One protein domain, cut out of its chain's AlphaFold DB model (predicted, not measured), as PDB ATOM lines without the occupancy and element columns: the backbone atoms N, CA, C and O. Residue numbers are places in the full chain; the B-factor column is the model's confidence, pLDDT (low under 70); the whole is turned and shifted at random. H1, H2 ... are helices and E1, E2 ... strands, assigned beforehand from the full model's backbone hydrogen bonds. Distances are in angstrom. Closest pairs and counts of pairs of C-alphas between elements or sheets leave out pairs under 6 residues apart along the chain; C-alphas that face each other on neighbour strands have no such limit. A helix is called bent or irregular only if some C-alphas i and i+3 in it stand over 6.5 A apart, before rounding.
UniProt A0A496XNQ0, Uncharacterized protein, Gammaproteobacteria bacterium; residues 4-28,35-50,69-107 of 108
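Overview. This is residues 4 to 28, 35 to 50 and 69 to 107 of the 108 residues of an uncharacterized protein of Gammaproteobacteria bacterium (UniProt A0A496XNQ0). A long rod: the narrow ribbon of two antiparallel strands E1 and E2 makes one end, and the bent helix H2 continues from it to the other end, with the helix H1 alongside H2 at its N-terminal half. Residues 100 to 107 of the H2 end stick out free. The printed part has 80 residues, with the named elements H1, E1, E2 and H2 in that order, a sheet of order E1 - E2, and a mixed class of helices and strands. It is extended, with a radius of gyration of the C-alphas of 19.5 A and spans of 74 by 19 by 14 A.

Arrangement. Strands E1, residues 40 to 48, and E2, residues 71 to 79, are antiparallel neighbours at 160 degrees, with N 41 and O 78 2.9 A apart and N 74 and O 45 2.9 A apart, within hydrogen-bond range. A tight link joins E2 to H2, residues 81 to 105. H2 was assigned as one helix by its hydrogen bonds but is bent, with C-alphas 88 and 91 6.9 A apart; its arms H2a, residues 81 to 88, and H2b, residues 91 to 105, stand at a steep tilt of 49 degrees. H1, residues 4 to 28, touches H2b with residues 4 to 11 alone, opposite ways at a shallow tilt of 16 degrees; the closest C-alphas, of Ser 8 and Val 92, are 5.2 A apart. With residues 11 to 15 alone, H1 only just touches H2a, with 3 pairs of C-alphas within 8 A, the closest those of Ala 12 and Phe 88, 6.4 A; they run opposite ways at a steep tilt of 46 degrees. H1 and E2 are apart. In H1, H2a and H2b every O i to N i+4 pair is within hydrogen-bond range.

Along the chain. E1 is 26.2 A long and E2 26.0 A, from first to last C-alpha. H1 is 36.3 A long, from C-alpha 4 at (172.804, 156.324, 179.015). H2a measures 10.2 A and H2b 20.6 A, ending at C-alpha 105 at (189.550, 153.551, 173.187).

Size, cuts and confidence. The C-alphas of Asp 50 and Arg 107, the two farthest apart, are 74.2 A apart. Residues 29 to 34 and 51 to 68 are not printed, leaving C-alpha gaps of 13.1 A and 10.5 A. The link printed whole, E2 to H2, is not long. Mean pLDDT of the printed part is 85.9; residues 48 to 50 and 69 to 71 are under 70.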
ATOM      1  N   ALA A   4     172.409 154.921 178.885       75.50
ATOM      2  CA  ALA A   4     172.804 156.324 179.015       75.50
ATOM      3  C   ALA A   4     171.631 157.303 178.825       75.50
ATOM      4  O   ALA A   4     171.533 158.284 179.552       75.50
ATOM      5  N   THR A   5     170.714 157.010 177.897       80.62
ATOM      6  CA  THR A   5     169.537 157.847 177.620       80.62
ATOM      7  C   THR A   5     168.532 157.801 178.772       80.62
ATOM      8  O   THR A   5     167.964 158.825 179.141       80.62
ATOM      9  N   HIS A   6     168.342 156.628 179.386       83.94
ATOM     10  CA  HIS A   6     167.488 156.492 180.569       83.94
ATOM     11  C   HIS A   6     168.038 157.277 181.764       83.94
ATOM     12  O   HIS A   6     167.283 157.993 182.414       83.94
ATOM     13  N   LEU A   7     169.347 157.190 182.018       86.06
ATOM     14  CA  LEU A   7     170.006 157.936 183.093       86.06
ATOM     15  C   LEU A   7     169.954 159.451 182.873       86.06
ATOM     16  O   LEU A   7     169.670 160.180 183.815       86.06
ATOM     17  N   SER A   8     170.171 159.931 181.643       85.69
ATOM     18  CA  SER A   8     170.088 161.367 181.355       85.69
ATOM     19  C   SER A   8     168.677 161.921 181.532       85.69
ATOM     20  O   SER A   8     168.517 163.020 182.051       85.69
ATOM     21  N   ILE A   9     167.650 161.161 181.133       87.56
ATOM     22  CA  ILE A   9     166.253 161.568 181.334       87.56
ATOM     23  C   ILE A   9     165.913 161.553 182.825       87.56
ATOM     24  O   ILE A   9     165.349 162.520 183.325       87.56
ATOM     25  N   ALA A  10     166.288 160.493 183.548       90.81
ATOM     26  CA  ALA A  10     166.061 160.409 184.987       90.81
ATOM     27  C   ALA A  10     166.739 161.567 185.736       90.81
ATOM     28  O   ALA A  10     166.119 162.166 186.608       90.81
ATOM     29  N   TRP A  11     167.967 161.924 185.351       92.88
ATOM     30  CA  TRP A  11     168.678 163.083 185.891       92.88
ATOM     31  C   TRP A  11     167.939 164.395 185.621       92.88
ATOM     32  O   TRP A  11     167.691 165.159 186.548       92.88
ATOM     33  N   ALA A  12     167.543 164.633 184.367       90.00
ATOM     34  CA  ALA A  12     166.813 165.835 183.975       90.00
ATOM     35  C   ALA A  12     165.504 165.995 184.761       90.00
ATOM     36  O   ALA A  12     165.205 167.078 185.263       90.00
ATOM     37  N   VAL A  13     164.746 164.905 184.902       92.88
ATOM     38  CA  VAL A  13     163.492 164.886 185.662       92.88
ATOM     39  C   VAL A  13     163.753 165.113 187.149       92.88
ATOM     40  O   VAL A  13     163.067 165.928 187.759       92.88
ATOM     41  N   ALA A  14     164.755 164.450 187.732       94.44
ATOM     42  CA  ALA A  14     165.108 164.634 189.137       94.44
ATOM     43  C   ALA A  14     165.490 166.091 189.436       94.44
ATOM     44  O   ALA A  14     164.944 166.683 190.362       94.44
ATOM     45  N   LEU A  15     166.355 166.695 188.615       94.62
ATOM     46  CA  LEU A  15     166.776 168.086 188.785       94.62
ATOM     47  C   LEU A  15     165.593 169.062 188.665       94.62
ATOM     48  O   LEU A  15     165.492 170.005 189.448       94.62
ATOM     49  N   ALA A  16     164.675 168.820 187.724       92.50
ATOM     50  CA  ALA A  16     163.478 169.640 187.557       92.50
ATOM     51  C   ALA A  16     162.546 169.548 188.776       92.50
ATOM     52  O   ALA A  16     162.077 170.571 189.268       92.50
ATOM     53  N   ILE A  17     162.315 168.336 189.294       95.00
ATOM     54  CA  ILE A  17     161.484 168.124 190.486       95.00
ATOM     55  C   ILE A  17     162.109 168.810 191.700       95.00
ATOM     56  O   ILE A  17     161.404 169.524 192.404       95.00
ATOM     57  N   ILE A  18     163.414 168.638 191.928       94.50
ATOM     58  CA  ILE A  18     164.105 169.258 193.069       94.50
ATOM     59  C   ILE A  18     164.007 170.784 192.975       94.50
ATOM     60  O   ILE A  18     163.623 171.422 193.947       94.50
ATOM     61  N   THR A  19     164.236 171.358 191.788       93.12
ATOM     62  CA  THR A  19     164.090 172.807 191.557       93.12
ATOM     63  C   THR A  19     162.682 173.312 191.867       93.12
ATOM     64  O   THR A  19     162.533 174.333 192.531       93.12
ATOM     65  N   LEU A  20     161.641 172.599 191.428       93.25
ATOM     66  CA  LEU A  20     160.252 172.983 191.701       93.25
ATOM     67  C   LEU A  20     159.893 172.866 193.184       93.25
ATOM     68  O   LEU A  20     159.206 173.734 193.719       93.25
ATOM     69  N   VAL A  21     160.336 171.791 193.840       94.25
ATOM     70  CA  VAL A  21     160.093 171.573 195.269       94.25
ATOM     71  C   VAL A  21     160.769 172.663 196.085       94.25
ATOM     72  O   VAL A  21     160.127 173.230 196.963       94.25
ATOM     73  N   GLU A  22     162.022 172.983 195.780       92.44
ATOM     74  CA  GLU A  22     162.761 174.039 196.464       92.44
ATOM     75  C   GLU A  22     162.100 175.400 196.252       92.44
ATOM     76  O   GLU A  22     161.814 176.087 197.224       92.44
ATOM     77  N   TRP A  23     161.719 175.735 195.016       91.25
ATOM     78  CA  TRP A  23     161.024 176.990 194.725       91.25
ATOM     79  C   TRP A  23     159.707 177.135 195.495       91.25
ATOM     80  O   TRP A  23     159.459 178.154 196.129       91.25
ATOM     81  N   ASN A  24     158.864 176.098 195.486       91.94
ATOM     82  CA  ASN A  24     157.602 176.103 196.231       91.94
ATOM     83  C   ASN A  24     157.820 176.131 197.750       91.94
ATOM     84  O   ASN A  24     156.968 176.613 198.492       91.94
ATOM     85  N   SER A  25     158.933 175.580 198.228       88.94
ATOM     86  CA  SER A  25     159.264 175.638 199.644       88.94
ATOM     87  C   SER A  25     159.647 177.080 200.012       88.94
ATOM     88  O   SER A  25     159.080 177.612 200.970       88.94
ATOM     89  N   LEU A  26     160.502 177.733 199.215       88.25
ATOM     90  CA  LEU A  26     160.936 179.120 199.423       88.25
ATOM     91  C   LEU A  26     159.776 180.119 199.325       88.25
ATOM     92  O   LEU A  26     159.754 181.097 200.062       88.25
ATOM     93  N   ASP A  27     158.791 179.854 198.468       87.25
ATOM     94  CA  ASP A  27     157.568 180.662 198.366       87.25
ATOM     95  C   ASP A  27     156.724 180.607 199.655       87.25
ATOM     96  O   ASP A  27     156.087 181.584 200.044       87.25
ATOM     97  N   ARG A  28     156.741 179.468 200.363       86.12
ATOM     98  CA  ARG A  28     155.995 179.278 201.619       86.12
ATOM     99  C   ARG A  28     156.708 179.839 202.841       86.12
ATOM    100  O   ARG A  28     156.041 180.340 203.742       86.12
ATOM    101  N   ILE A  35     168.580 176.993 201.121       89.38
ATOM    102  CA  ILE A  35     168.695 176.798 199.676       89.38
ATOM    103  C   ILE A  35     169.781 175.752 199.446       89.38
ATOM    104  O   ILE A  35     170.926 175.940 199.861       89.38
ATOM    105  N   PHE A  36     169.427 174.659 198.782       90.19
ATOM    106  CA  PHE A  36     170.342 173.563 198.470       90.19
ATOM    107  C   PHE A  36     170.854 173.644 197.035       90.19
ATOM    108  O   PHE A  36     171.951 173.163 196.737       90.19
ATOM    109  N   LEU A  37     170.076 174.239 196.128       93.12
ATOM    110  CA  LEU A  37     170.454 174.341 194.730       93.12
ATOM    111  C   LEU A  37     171.450 175.484 194.510       93.12
ATOM    112  O   LEU A  37     171.155 176.641 194.799       93.12
ATOM    113  N   PRO A  38     172.608 175.206 193.889       92.12
ATOM    114  CA  PRO A  38     173.698 176.176 193.775       92.12
ATOM    115  C   PRO A  38     173.412 177.306 192.778       92.12
ATOM    116  O   PRO A  38     174.205 178.234 192.654       92.12
ATOM    117  N   PHE A  39     172.321 177.203 192.018       94.69
ATOM    118  CA  PHE A  39     171.886 178.182 191.024       94.69
ATOM    119  C   PHE A  39     170.690 179.017 191.491       94.69
ATOM    120  O   PHE A  39     170.155 179.786 190.695       94.69
ATOM    121  N   ILE A  40     170.279 178.877 192.751       92.44
ATOM    122  CA  ILE A  40     169.336 179.774 193.414       92.44
ATOM    123  C   ILE A  40     170.117 180.506 194.507       92.44
ATOM    124  O   ILE A  40     170.927 179.904 195.208       92.44
ATOM    125  N   SER A  41     169.904 181.808 194.651       91.25
ATOM    126  CA  SER A  41     170.431 182.579 195.776       91.25
ATOM    127  C   SER A  41     169.362 183.497 196.345       91.25
ATOM    128  O   SER A  41     168.431 183.888 195.641       91.25
ATOM    129  N   ARG A  42     169.502 183.828 197.629       91.62
ATOM    130  CA  ARG A  42     168.593 184.705 198.367       91.62
ATOM    131  C   ARG A  42     169.350 185.908 198.897       91.62
ATOM    132  O   ARG A  42     170.376 185.736 199.554       91.62
ATOM    133  N   GLU A  43     168.789 187.085 198.680       88.50
ATOM    134  CA  GLU A  43     169.186 188.316 199.353       88.50
ATOM    135  C   GLU A  43     168.059 188.761 200.287       88.50
ATOM    136  O   GLU A  43     166.877 188.648 199.959       88.50
ATOM    137  N   ILE A  44     168.430 189.198 201.492       85.62
ATOM    138  CA  ILE A  44     167.491 189.625 202.533       85.62
ATOM    139  C   ILE A  44     167.843 191.061 202.900       85.62
ATOM    140  O   ILE A  44     168.921 191.322 203.437       85.62
ATOM    141  N   SER A  45     166.911 191.969 202.639       82.50
ATOM    142  CA  SER A  45     167.010 193.385 202.969       82.50
ATOM    143  C   SER A  45     166.109 193.703 204.161       82.50
ATOM    144  O   SER A  45     164.948 193.296 204.218       82.50
ATOM    145  N   LEU A  46     166.660 194.417 205.144       77.44
ATOM    146  CA  LEU A  46     165.947 194.851 206.345       77.44
ATOM    147  C   LEU A  46     165.561 196.318 206.190       77.44
ATOM    148  O   LEU A  46     166.423 197.193 206.241       77.44
ATOM    149  N   ASN A  47     164.269 196.586 206.051       70.81
ATOM    150  CA  ASN A  47     163.735 197.935 206.114       70.81
ATOM    151  C   ASN A  47     163.278 198.204 207.551       70.81
ATOM    152  O   ASN A  47     162.229 197.730 207.997       70.81
ATOM    153  N   THR A  48     164.083 198.962 208.297       61.47
ATOM    154  CA  THR A  48     163.658 199.568 209.561       61.47
ATOM    155  C   THR A  48     162.849 200.813 209.230       61.47
ATOM    156  O   THR A  48     163.408 201.817 208.788       61.47
ATOM    157  N   ILE A  49     161.534 200.770 209.430       56.75
ATOM    158  CA  ILE A  49     160.769 202.016 209.514       56.75
ATOM    159  C   ILE A  49     161.176 202.648 210.841       56.75
ATOM    160  O   ILE A  49     161.017 201.993 211.868       56.75
ATOM    161  N   ASP A  50     161.732 203.865 210.798       52.38
ATOM    162  CA  ASP A  50     162.143 204.677 211.952       52.38
ATOM    163  C   ASP A  50     161.076 204.637 213.059       52.38
ATOM    164  O   ASP A  50     160.120 205.418 213.090       52.38
ATOM    165  N   GLY A  69     156.638 195.018 215.732       48.06
ATOM    166  CA  GLY A  69     157.655 196.071 215.878       48.06
ATOM    167  C   GLY A  69     158.632 196.300 214.712       48.06
ATOM    168  O   GLY A  69     159.790 195.916 214.785       48.06
ATOM    169  N   GLY A  70     158.201 197.030 213.676       53.78
ATOM    170  CA  GLY A  70     159.075 197.912 212.874       53.78
ATOM    171  C   GLY A  70     160.060 197.300 211.865       53.78
ATOM    172  O   GLY A  70     160.631 198.054 211.077       53.78
ATOM    173  N   LEU A  71     160.250 195.980 211.840       62.47
ATOM    174  CA  LEU A  71     161.152 195.313 210.894       62.47
ATOM    175  C   LEU A  71     160.362 194.738 209.712       62.47
ATOM    176  O   LEU A  71     159.675 193.725 209.840       62.47
ATOM    177  N   GLN A  72     160.447 195.397 208.555       73.12
ATOM    178  CA  GLN A  72     159.970 194.844 207.290       73.12
ATOM    179  C   GLN A  72     161.128 194.114 206.604       73.12
ATOM    180  O   GLN A  72     162.199 194.685 206.411       73.12
ATOM    181  N   TYR A  73     160.912 192.849 206.250       74.50
ATOM    182  CA  TYR A  73     161.881 192.038 205.516       74.50
ATOM    183  C   TYR A  73     161.489 192.031 204.044       74.50
ATOM    184  O   TYR A  73     160.375 191.639 203.699       74.50
ATOM    185  N   GLU A  74     162.408 192.448 203.188       82.25
ATOM    186  CA  GLU A  74     162.296 192.296 201.745       82.25
ATOM    187  C   GLU A  74     163.217 191.152 201.325       82.25
ATOM    188  O   GLU A  74     164.404 191.145 201.652       82.25
ATOM    189  N   VAL A  75     162.650 190.137 200.671       86.12
ATOM    190  CA  VAL A  75     163.382 188.940 200.252       86.12
ATOM    191  C   VAL A  75     163.358 188.862 198.737       86.12
ATOM    192  O   VAL A  75     162.284 188.789 198.141       86.12
ATOM    193  N   GLU A  76     164.539 188.841 198.127       88.38
ATOM    194  CA  GLU A  76     164.706 188.684 196.686       88.38
ATOM    195  C   GLU A  76     165.427 187.370 196.376       88.38
ATOM    196  O   GLU A  76     166.399 186.988 197.037       88.38
ATOM    197  N   PHE A  77     164.933 186.664 195.359       90.94
ATOM    198  CA  PHE A  77     165.512 185.413 194.885       90.94
ATOM    199  C   PHE A  77     166.091 185.588 193.488       90.94
ATOM    200  O   PHE A  77     165.413 186.046 192.568       90.94
ATOM    201  N   PHE A  78     167.324 185.125 193.309       93.44
ATOM    202  CA  PHE A  78     168.017 185.158 192.031       93.44
ATOM    203  C   PHE A  78     168.207 183.746 191.496       93.44
ATOM    204  O   PHE A  78     168.661 182.847 192.203       93.44
ATOM    205  N   PHE A  79     167.891 183.563 190.214       94.69
ATOM    206  CA  PHE A  79     168.083 182.303 189.507       94.69
ATOM    207  C   PHE A  79     169.192 182.434 188.460       94.69
ATOM    208  O   PHE A  79     169.073 183.167 187.474       94.69
ATOM    209  N   ASN A  80     170.272 181.679 188.637       95.81
ATOM    210  CA  ASN A  80     171.392 181.631 187.707       95.81
ATOM    211  C   ASN A  80     171.149 180.570 186.620       95.81
ATOM    212  O   ASN A  80     171.579 179.420 186.729       95.81
ATOM    213  N   GLY A  81     170.475 180.970 185.540       94.00
ATOM    214  CA  GLY A  81     170.161 180.095 184.402       94.00
ATOM    215  C   GLY A  81     171.372 179.402 183.753       94.00
ATOM    216  O   GLY A  81     171.317 178.193 183.518       94.00
ATOM    217  N   PRO A  82     172.489 180.101 183.479       96.06
ATOM    218  CA  PRO A  82     173.705 179.461 182.974       96.06
ATOM    219  C   PRO A  82     174.252 178.376 183.908       96.06
ATOM    220  O   PRO A  82     174.635 177.298 183.449       96.06
ATOM    221  N   LEU A  83     174.254 178.629 185.218       95.44
ATOM    222  CA  LEU A  83     174.705 177.651 186.200       95.44
ATOM    223  C   LEU A  83     173.741 176.462 186.281       95.44
ATOM    224  O   LEU A  83     174.192 175.319 186.291       95.44
ATOM    225  N   PHE A  84     172.429 176.701 186.224       94.50
ATOM    226  CA  PHE A  84     171.431 175.639 186.090       94.50
ATOM    227  C   PHE A  84     171.730 174.735 184.886       94.50
ATOM    228  O   PHE A  84     171.774 173.512 185.027       94.50
ATOM    229  N   LEU A  85     172.010 175.314 183.715       94.19
ATOM    230  CA  LEU A  85     172.342 174.547 182.511       94.19
ATOM    231  C   LEU A  85     173.623 173.725 182.683       94.19
ATOM    232  O   LEU A  85     173.682 172.594 182.202       94.19
ATOM    233  N   ALA A  86     174.628 174.248 183.388       94.56
ATOM    234  CA  ALA A  86     175.848 173.503 183.690       94.56
ATOM    235  C   ALA A  86     175.563 172.269 184.567       94.56
ATOM    236  O   ALA A  86     176.052 171.180 184.265       94.56
ATOM    237  N   TYR A  87     174.721 172.403 185.597       93.50
ATOM    238  CA  TYR A  87     174.298 171.280 186.446       93.50
ATOM    239  C   TYR A  87     173.353 170.308 185.724       93.50
ATOM    240  O   TYR A  87     173.395 169.098 185.961       93.50
ATOM    241  N   PHE A  88     172.534 170.807 184.800       92.19
ATOM    242  CA  PHE A  88     171.658 169.984 183.976       92.19
ATOM    243  C   PHE A  88     172.456 169.148 182.969       92.19
ATOM    244  O   PHE A  88     172.339 167.922 182.942       92.19
ATOM    245  N   PHE A  89     173.295 169.791 182.154       91.19
ATOM    246  CA  PHE A  89     174.020 169.131 181.070       91.19
ATOM    247  C   PHE A  89     175.312 168.454 181.509       91.19
ATOM    248  O   PHE A  89     175.707 167.487 180.864       91.19
ATOM    249  N   GLY A  90     175.973 168.903 182.577       91.56
ATOM    250  CA  GLY A  90     177.264 168.359 183.010       91.56
ATOM    251  C   GLY A  90     177.246 166.832 183.162       91.56
ATOM    252  O   GLY A  90     177.990 166.143 182.458       91.56
ATOM    253  N   PRO A  91     176.346 166.266 183.984       89.38
ATOM    254  CA  PRO A  91     176.217 164.817 184.135       89.38
ATOM    255  C   PRO A  91     175.772 164.108 182.849       89.38
ATOM    256  O   PRO A  91     176.258 163.018 182.546       89.38
ATOM    257  N   VAL A  92     174.895 164.731 182.051       89.19
ATOM    258  CA  VAL A  92     174.433 164.173 180.768       89.19
ATOM    259  C   VAL A  92     175.601 164.014 179.794       89.19
ATOM    260  O   VAL A  92     175.791 162.938 179.223       89.19
ATOM    261  N   LEU A  93     176.412 165.059 179.643       88.94
ATOM    262  CA  LEU A  93     177.596 165.066 178.792       88.94
ATOM    263  C   LEU A  93     178.670 164.119 179.323       88.94
ATOM    264  O   LEU A  93     179.305 163.431 178.530       88.94
ATOM    265  N   PHE A  94     178.841 164.015 180.642       88.62
ATOM    266  CA  PHE A  94     179.781 163.072 181.241       88.62
ATOM    267  C   PHE A  94     179.408 161.615 180.931       88.62
ATOM    268  O   PHE A  94     180.247 160.840 180.475       88.62
ATOM    269  N   ILE A  95     178.138 161.245 181.109       85.19
ATOM    270  CA  ILE A  95     177.661 159.876 180.872       85.19
ATOM    271  C   ILE A  95     177.711 159.531 179.378       85.19
ATOM    272  O   ILE A  95     178.187 158.458 179.000       85.19
ATOM    273  N   GLN A  96     177.233 160.428 178.514       83.75
ATOM    274  CA  GLN A  96     177.195 160.179 177.072       83.75
ATOM    275  C   GLN A  96     178.589 160.271 176.437       83.75
ATOM    276  O   GLN A  96     178.996 159.374 175.696       83.75
ATOM    277  N   GLY A  97     179.343 161.321 176.763       83.88
ATOM    278  CA  GLY A  97     180.701 161.552 176.277       83.88
ATOM    279  C   GLY A  97     181.686 160.503 176.783       83.88
ATOM    280  O   GLY A  97     182.447 159.952 175.991       83.88
ATOM    281  N   GLY A  98     181.622 160.143 178.069       83.19
ATOM    282  CA  GLY A  98     182.441 159.074 178.644       83.19
ATOM    283  C   GLY A  98     182.173 157.717 177.992       83.19
ATOM    284  O   GLY A  98     183.114 156.998 177.650       83.19
ATOM    285  N   GLY A  99     180.903 157.388 177.729       79.75
ATOM    286  CA  GLY A  99     180.529 156.168 177.010       79.75
ATOM    287  C   GLY A  99     181.091 156.111 175.585       79.75
ATOM    288  O   GLY A  99     181.619 155.076 175.171       79.75
ATOM    289  N   LEU A 100     181.034 157.225 174.849       83.94
ATOM    290  CA  LEU A 100     181.614 157.336 173.505       83.94
ATOM    291  C   LEU A 100     183.144 157.236 173.522       83.94
ATOM    292  O   LEU A 100     183.723 156.539 172.687       83.94
ATOM    293  N   LEU A 101     183.800 157.888 174.485       84.38
ATOM    294  CA  LEU A 101     185.254 157.867 174.630       84.38
ATOM    295  C   LEU A 101     185.767 156.455 174.948       84.38
ATOM    296  O   LEU A 101     186.670 155.964 174.274       84.38
ATOM    297  N   LEU A 102     185.143 155.762 175.907       82.44
ATOM    298  CA  LEU A 102     185.458 154.368 176.249       82.44
ATOM    299  C   LEU A 102     185.272 153.420 175.060       82.44
ATOM    300  O   LEU A 102     186.110 152.549 174.824       82.44
ATOM    301  N   ALA A 103     184.191 153.591 174.296       83.06
ATOM    302  CA  ALA A 103     183.940 152.789 173.101       83.06
ATOM    303  C   ALA A 103     184.993 153.027 172.008       83.06
ATOM    304  O   ALA A 103     185.335 152.097 171.276       83.06
ATOM    305  N   ARG A 104     185.521 154.255 171.906       84.62
ATOM    306  CA  ARG A 104     186.583 154.606 170.958       84.62
ATOM    307  C   ARG A 104     187.936 154.032 171.375       84.62
ATOM    308  O   ARG A 104     188.604 153.457 170.526       84.62
ATOM    309  N   ILE A 105     188.297 154.117 172.657       88.81
ATOM    310  CA  ILE A 105     189.550 153.551 173.187       88.81
ATOM    311  C   ILE A 105     189.575 152.023 173.050       88.81
ATOM    312  O   ILE A 105     190.607 151.469 172.721       88.81
ATOM    313  N   LYS A 106     188.449 151.330 173.258       81.44
ATOM    314  CA  LYS A 106     188.383 149.861 173.119       81.44
ATOM    315  C   LYS A 106     188.403 149.342 171.674       81.44
ATOM    316  O   LYS A 106     188.515 148.135 171.483       81.44
ATOM    317  N   ARG A 107     188.179 150.206 170.679       75.88
ATOM    318  CA  ARG A 107     188.172 149.843 169.249       75.88
ATOM    319  C   ARG A 107     189.479 150.175 168.528       75.88
ATOM    320  O   ARG A 107     189.656 149.671 167.423       75.88
TER     321      ARG A 107